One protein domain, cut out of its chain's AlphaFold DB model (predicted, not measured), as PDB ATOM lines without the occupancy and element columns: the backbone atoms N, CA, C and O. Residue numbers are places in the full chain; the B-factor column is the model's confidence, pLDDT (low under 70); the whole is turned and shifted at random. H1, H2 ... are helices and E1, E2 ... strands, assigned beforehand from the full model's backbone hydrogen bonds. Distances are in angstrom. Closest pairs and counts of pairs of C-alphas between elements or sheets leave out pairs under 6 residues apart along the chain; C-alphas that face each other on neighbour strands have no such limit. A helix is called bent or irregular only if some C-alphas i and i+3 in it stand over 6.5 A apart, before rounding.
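AT A GLANCE: This is residues 89 to 139 of the 431 residues of an uncharacterized protein of Proteobacteria bacterium (UniProt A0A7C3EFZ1). A small ribbon of two antiparallel strands, E1 and E2, has the longer helix H1 over one face, nearest with residues 106 to 113. The second helix, H2, follows E2 directly and runs away from the ribbon, meeting residues 112 to 113 of H1 at a steep angle. The printed part has 51 residues, with two named helices and two named strands in the order E1, H1, E2, H2; the class is mostly helix. It is compact, with a radius of gyration of the C-alphas of 11.1 A and spans of 33 by 23 by 18 A.

IN THESE COORDINATES: Find C-alpha 92 at (209.622, 168.956, 197.231), where E1, residues 92 to 94, begins. Its partner E2 is residues 123 to 125. For H1, residues 100 to 115, start at C-alpha 100 at (222.032, 169.832, 211.610) and go 23.5 A to C-alpha 115. H1 is irregular: C-alphas 101 and 104 are 7.6 A apart. H2, residues 126 to 137, covers 18.0 A and ends at C-alpha 137 at (193.873, 155.566, 208.663).

HOW THE PARTS SIT: Look first at E1 and E2, antiparallel at 161 degrees: N 93 and O 124 are 2.8 A apart, and N 124 and O 93 are 2.9 A apart, both within hydrogen-bond range. The closest C-alphas of H1 and E2 are those of Ala 109 and Ile 124, 6.6 A apart. H1 touches H2 with residues 112 to 113 alone, and H2 touches H1 with residues 128 to 132 alone; their closest C-alphas, of Val 112 and Ile 129, are 7.0 A apart. These helices run the same way at a steep tilt of 56 degrees. O i to N i+4 pairs are within hydrogen-bond range in 10 of 12 for H1 and 6 of 8 for H2.

THE WHOLE: The two C-alphas farthest apart, of Pro 100 and Gln 138, are 33.6 A apart. The printed part has no cut and no long link. Look for pLDDT under 70 at residue 115 and residues 131 to 139.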
ATOM      1  N   ALA A  89     209.744 177.881 194.355       87.75
ATOM      2  CA  ALA A  89     208.386 177.521 194.770       87.75
ATOM      3  C   ALA A  89     208.108 176.004 194.669       87.75
ATOM      4  O   ALA A  89     207.028 175.581 194.253       87.75
ATOM      5  N   SER A  90     209.100 175.182 195.027       91.62
ATOM      6  CA  SER A  90     208.997 173.724 194.957       91.62
ATOM      7  C   SER A  90     208.136 173.163 196.090       91.62
ATOM      8  O   SER A  90     208.244 173.575 197.244       91.62
ATOM      9  N   ASP A  91     207.329 172.155 195.772       91.56
ATOM     10  CA  ASP A  91     206.594 171.324 196.727       91.56
ATOM     11  C   ASP A  91     207.408 170.107 197.213       91.56
ATOM     12  O   ASP A  91     206.862 169.219 197.873       91.56
ATOM     13  N   VAL A  92     208.708 170.053 196.892       93.38
ATOM     14  CA  VAL A  92     209.622 168.956 197.231       93.38
ATOM     15  C   VAL A  92     210.764 169.446 198.116       93.38
ATOM     16  O   VAL A  92     211.543 170.323 197.739       93.38
ATOM     17  N   LEU A  93     210.937 168.794 199.264       93.75
ATOM     18  CA  LEU A  93     212.081 168.981 200.147       93.75
ATOM     19  C   LEU A  93     213.180 167.963 199.813       93.75
ATOM     20  O   LEU A  93     212.959 166.753 199.867       93.75
ATOM     21  N   VAL A  94     214.379 168.453 199.492       95.25
ATOM     22  CA  VAL A  94     215.594 167.632 199.358       95.25
ATOM     23  C   VAL A  94     216.258 167.541 200.726       95.25
ATOM     24  O   VAL A  94     216.626 168.566 201.297       95.25
ATOM     25  N   LEU A  95     216.426 166.331 201.260       92.94
ATOM     26  CA  LEU A  95     216.832 166.146 202.658       92.94
ATOM     27  C   LEU A  95     218.254 166.651 202.933       92.94
ATOM     28  O   LEU A  95     218.520 167.203 204.000       92.94
ATOM     29  N   ASP A  96     219.143 166.565 201.943       93.38
ATOM     30  CA  ASP A  96     220.523 167.085 201.992       93.38
ATOM     31  C   ASP A  96     220.628 168.604 202.069       93.38
ATOM     32  O   ASP A  96     221.690 169.135 202.382       93.38
ATOM     33  N   ARG A  97     219.511 169.309 201.880       93.19
ATOM     34  CA  ARG A  97     219.425 170.755 202.078       93.19
ATOM     35  C   ARG A  97     219.057 171.152 203.508       93.19
ATOM     36  O   ARG A  97     218.939 172.345 203.768       93.19
ATOM     37  N   LEU A  98     218.875 170.206 204.431       93.88
ATOM     38  CA  LEU A  98     218.617 170.490 205.848       93.88
ATOM     39  C   LEU A  98     219.914 170.783 206.617       93.88
ATOM     40  O   LEU A  98     220.961 170.191 206.356       93.88
ATOM     41  N   THR A  99     219.843 171.682 207.596       94.12
ATOM     42  CA  THR A  99     220.924 171.909 208.565       94.12
ATOM     43  C   THR A  99     220.978 170.775 209.599       94.12
ATOM     44  O   THR A  99     220.025 170.000 209.721       94.12
ATOM     45  N   PRO A 100     222.031 170.707 210.437       91.56
ATOM     46  CA  PRO A 100     222.032 169.832 211.610       91.56
ATOM     47  C   PRO A 100     220.851 170.073 212.567       91.56
ATOM     48  O   PRO A 100     220.366 169.127 213.180       91.56
ATOM     49  N   ALA A 101     220.343 171.309 212.666       89.25
ATOM     50  CA  ALA A 101     219.150 171.612 213.464       89.25
ATOM     51  C   ALA A 101     217.875 170.980 212.872       89.25
ATOM     52  O   ALA A 101     216.951 170.654 213.611       89.25
ATOM     53  N   GLY A 102     217.852 170.738 211.557       89.38
ATOM     54  CA  GLY A 102     216.795 170.016 210.849       89.38
ATOM     55  C   GLY A 102     216.899 168.487 210.916       89.38
ATOM     56  O   GLY A 102     216.117 167.809 210.251       89.38
ATOM     57  N   ALA A 103     217.823 167.911 211.697       85.06
ATOM     58  CA  ALA A 103     217.969 166.455 211.821       85.06
ATOM     59  C   ALA A 103     216.666 165.716 212.214       85.06
ATOM     60  O   ALA A 103     216.383 164.683 211.603       85.06
ATOM     61  N   PRO A 104     215.815 166.233 213.130       84.44
ATOM     62  CA  PRO A 104     214.520 165.612 213.419       84.44
ATOM     63  C   PRO A 104     213.575 165.590 212.206       84.44
ATOM     64  O   PRO A 104     212.869 164.608 211.993       84.44
ATOM     65  N   LEU A 105     213.591 166.642 211.376       88.25
ATOM     66  CA  LEU A 105     212.778 166.716 210.156       88.25
ATOM     67  C   LEU A 105     213.258 165.714 209.105       88.25
ATOM     68  O   LEU A 105     212.437 165.080 208.445       88.25
ATOM     69  N   ARG A 106     214.580 165.536 208.978       89.19
ATOM     70  CA  ARG A 106     215.165 164.503 208.116       89.19
ATOM     71  C   ARG A 106     214.709 163.113 208.546       89.19
ATOM     72  O   ARG A 106     214.193 162.380 207.712       89.19
ATOM     73  N   ALA A 107     214.849 162.780 209.830       80.94
ATOM     74  CA  ALA A 107     214.435 161.481 210.354       80.94
ATOM     75  C   ALA A 107     212.936 161.227 210.111       80.94
ATOM     76  O   ALA A 107     212.549 160.160 209.638       80.94
ATOM     77  N   ALA A 108     212.090 162.236 210.351       78.44
ATOM     78  CA  ALA A 108     210.660 162.148 210.070       78.44
ATOM     79  C   ALA A 108     210.364 161.924 208.574       78.44
ATOM     80  O   ALA A 108     209.500 161.116 208.233       78.44
ATOM     81  N   ALA A 109     211.080 162.609 207.678       84.12
ATOM     82  CA  ALA A 109     210.910 162.467 206.236       84.12
ATOM     83  C   ALA A 109     211.398 161.108 205.707       84.12
ATOM     84  O   ALA A 109     210.690 160.472 204.928       84.12
ATOM     85  N   GLU A 110     212.560 160.630 206.154       84.06
ATOM     86  CA  GLU A 110     213.082 159.300 205.808       84.06
ATOM     87  C   GLU A 110     212.102 158.201 206.232       84.06
ATOM     88  O   GLU A 110     211.841 157.278 205.458       84.06
ATOM     89  N   GLN A 111     211.474 158.355 207.401       72.69
ATOM     90  CA  GLN A 111     210.440 157.439 207.873       72.69
ATOM     91  C   GLN A 111     209.192 157.458 206.979       72.69
ATOM     92  O   GLN A 111     208.653 156.409 206.639       72.69
ATOM     93  N   VAL A 112     208.732 158.641 206.552       75.19
ATOM     94  CA  VAL A 112     207.605 158.753 205.605       75.19
ATOM     95  C   VAL A 112     207.936 158.039 204.289       75.19
ATOM     96  O   VAL A 112     207.119 157.278 203.777       75.19
ATOM     97  N   LEU A 113     209.139 158.250 203.756       82.00
ATOM     98  CA  LEU A 113     209.585 157.642 202.501       82.00
ATOM     99  C   LEU A 113     209.749 156.121 202.613       82.00
ATOM    100  O   LEU A 113     209.455 155.403 201.657       82.00
ATOM    101  N   ALA A 114     210.184 155.616 203.770       75.94
ATOM    102  CA  ALA A 114     210.245 154.186 204.047       75.94
ATOM    103  C   ALA A 114     208.852 153.539 204.020       75.94
ATOM    104  O   ALA A 114     208.684 152.527 203.338       75.94
ATOM    105  N   ASN A 115     207.864 154.160 204.675       63.97
ATOM    106  CA  ASN A 115     206.484 153.661 204.740       63.97
ATOM    107  C   ASN A 115     205.792 153.663 203.374       63.97
ATOM    108  O   ASN A 115     205.047 152.749 203.048       63.97
ATOM    109  N   LEU A 116     206.067 154.668 202.541       75.94
ATOM    110  CA  LEU A 116     205.533 154.728 201.176       75.94
ATOM    111  C   LEU A 116     206.274 153.804 200.198       75.94
ATOM    112  O   LEU A 116     205.986 153.831 199.002       75.94
ATOM    113  N   HIS A 117     207.260 153.036 200.679       78.38
ATOM    114  CA  HIS A 117     208.168 152.239 199.857       78.38
ATOM    115  C   HIS A 117     208.759 153.044 198.686       78.38
ATOM    116  O   HIS A 117     208.922 152.540 197.574       78.38
ATOM    117  N   ALA A 118     209.071 154.320 198.936       81.75
ATOM    118  CA  ALA A 118     209.552 155.228 197.909       81.75
ATOM    119  C   ALA A 118     210.913 154.760 197.373       81.75
ATOM    120  O   ALA A 118     211.831 154.448 198.137       81.75
ATOM    121  N   ALA A 119     211.047 154.732 196.043       82.50
ATOM    122  CA  ALA A 119     212.297 154.362 195.378       82.50
ATOM    123  C   ALA A 119     213.411 155.395 195.623       82.50
ATOM    124  O   ALA A 119     214.578 155.028 195.750       82.50
ATOM    125  N   ASP A 120     213.044 156.677 195.716       87.38
ATOM    126  CA  ASP A 120     213.943 157.769 196.088       87.38
ATOM    127  C   ASP A 120     213.728 158.137 197.561       87.38
ATOM    128  O   ASP A 120     212.636 158.543 197.957       87.38
ATOM    129  N   ARG A 121     214.782 157.984 198.371       88.88
ATOM    130  CA  ARG A 121     214.792 158.313 199.807       88.88
ATOM    131  C   ARG A 121     215.472 159.642 200.130       88.88
ATOM    132  O   ARG A 121     215.654 159.970 201.296       88.88
ATOM    133  N   THR A 122     215.868 160.402 199.114       91.25
ATOM    134  CA  THR A 122     216.599 161.668 199.283       91.25
ATOM    135  C   THR A 122     215.699 162.896 199.161       91.25
ATOM    136  O   THR A 122     216.119 164.016 199.472       91.25
ATOM    137  N   ARG A 123     214.450 162.705 198.716       93.56
ATOM    138  CA  ARG A 123     213.488 163.770 198.420       93.56
ATOM    139  C   ARG A 123     212.094 163.370 198.881       93.56
ATOM    140  O   ARG A 123     211.680 162.241 198.651       93.56
ATOM    141  N   ILE A 124     211.365 164.309 199.475       92.62
ATOM    142  CA  ILE A 124     209.977 164.116 199.908       92.62
ATOM    143  C   ILE A 124     209.087 165.229 199.355       92.62
ATOM    144  O   ILE A 124     209.437 166.404 199.450       92.62
ATOM    145  N   SER A 125     207.946 164.874 198.764       92.75
ATOM    146  CA  SER A 125     206.957 165.839 198.274       92.75
ATOM    147  C   SER A 125     205.852 166.111 199.292       92.75
ATOM    148  O   SER A 125     205.517 165.265 200.126       92.75
ATOM    149  N   LEU A 126     205.216 167.279 199.186       88.94
ATOM    150  CA  LEU A 126     204.036 167.611 199.985       88.94
ATOM    151  C   LEU A 126     202.896 166.600 199.770       88.94
ATOM    152  O   LEU A 126     202.180 166.262 200.711       88.94
ATOM    153  N   ALA A 127     202.752 166.080 198.548       86.38
ATOM    154  CA  ALA A 127     201.778 165.038 198.240       86.38
ATOM    155  C   ALA A 127     202.059 163.737 199.011       86.38
ATOM    156  O   ALA A 127     201.128 163.156 199.553       86.38
ATOM    157  N   GLN A 128     203.327 163.322 199.129       84.19
ATOM    158  CA  GLN A 128     203.724 162.135 199.901       84.19
ATOM    159  C   GLN A 128     203.463 162.303 201.405       84.19
ATOM    160  O   GLN A 128     203.025 161.370 202.076       84.19
ATOM    161  N   ILE A 129     203.683 163.505 201.942       82.75
ATOM    162  CA  ILE A 129     203.353 163.814 203.342       82.75
ATOM    163  C   ILE A 129     201.842 163.690 203.571       82.75
ATOM    164  O   ILE A 129     201.414 163.115 204.568       82.75
ATOM    165  N   ARG A 130     201.032 164.179 202.625       79.06
ATOM    166  CA  ARG A 130     199.566 164.122 202.707       79.06
ATOM    167  C   ARG A 130     199.007 162.713 202.497       79.06
ATOM    168  O   ARG A 130     198.082 162.338 203.204       79.06
ATOM    169  N   SER A 131     199.582 161.911 201.596       66.75
ATOM    170  CA  SER A 131     199.136 160.529 201.359       66.75
ATOM    171  C   SER A 131     199.407 159.609 202.550       66.75
ATOM    172  O   SER A 131     198.677 158.645 202.759       66.75
ATOM    173  N   LYS A 132     200.419 159.912 203.374       53.19
ATOM    174  CA  LYS A 132     200.686 159.176 204.617       53.19
ATOM    175  C   LYS A 132     199.496 159.210 205.581       53.19
ATOM    176  O   LYS A 132     199.239 158.201 206.215       53.19
ATOM    177  N   GLU A 133     198.765 160.322 205.684       52.31
ATOM    178  CA  GLU A 133     197.598 160.431 206.580       52.31
ATOM    179  C   GLU A 133     196.441 159.511 206.163       52.31
ATOM    180  O   GLU A 133     195.697 159.025 207.011       52.31
ATOM    181  N   GLU A 134     196.277 159.272 204.862       48.47
ATOM    182  CA  GLU A 134     195.253 158.369 204.327       48.47
ATOM    183  C   GLU A 134     195.663 156.902 204.485       48.47
ATOM    184  O   GLU A 134     194.822 156.072 204.820       48.47
ATOM    185  N   VAL A 135     196.955 156.600 204.327       47.50
ATOM    186  CA  VAL A 135     197.517 155.262 204.573       47.50
ATOM    187  C   VAL A 135     197.486 154.912 206.069       47.50
ATOM    188  O   VAL A 135     197.103 153.800 206.406       47.50
ATOM    189  N   LEU A 136     197.767 155.866 206.969       46.84
ATOM    190  CA  LEU A 136     197.725 155.662 208.429       46.84
ATOM    191  C   LEU A 136     196.315 155.319 208.941       46.84
ATOM    192  O   LEU A 136     196.164 154.545 209.875       46.84
ATOM    193  N   LYS A 137     195.269 155.893 208.328       45.66
ATOM    194  CA  LYS A 137     193.873 155.566 208.663       45.66
ATOM    195  C   LYS A 137     193.488 154.153 208.239       45.66
ATOM    196  O   LYS A 137     192.564 153.597 208.811       45.66
ATOM    197  N   GLN A 138     194.150 153.603 207.224       44.50
ATOM    198  CA  GLN A 138     193.857 152.275 206.683       44.50
ATOM    199  C   GLN A 138     194.612 151.148 207.401       44.50
ATOM    200  O   GLN A 138     194.362 149.982 207.098       44.50
ATOM    201  N   GLU A 139     195.513 151.459 208.335       52.62
ATOM    202  CA  GLU A 139     196.194 150.443 209.137       52.62
ATOM    203  C   GLU A 139     195.279 149.925 210.254       52.62
ATOM    204  O   GLU A 139     194.492 150.657 210.850       52.62
TER     205      GLU A 139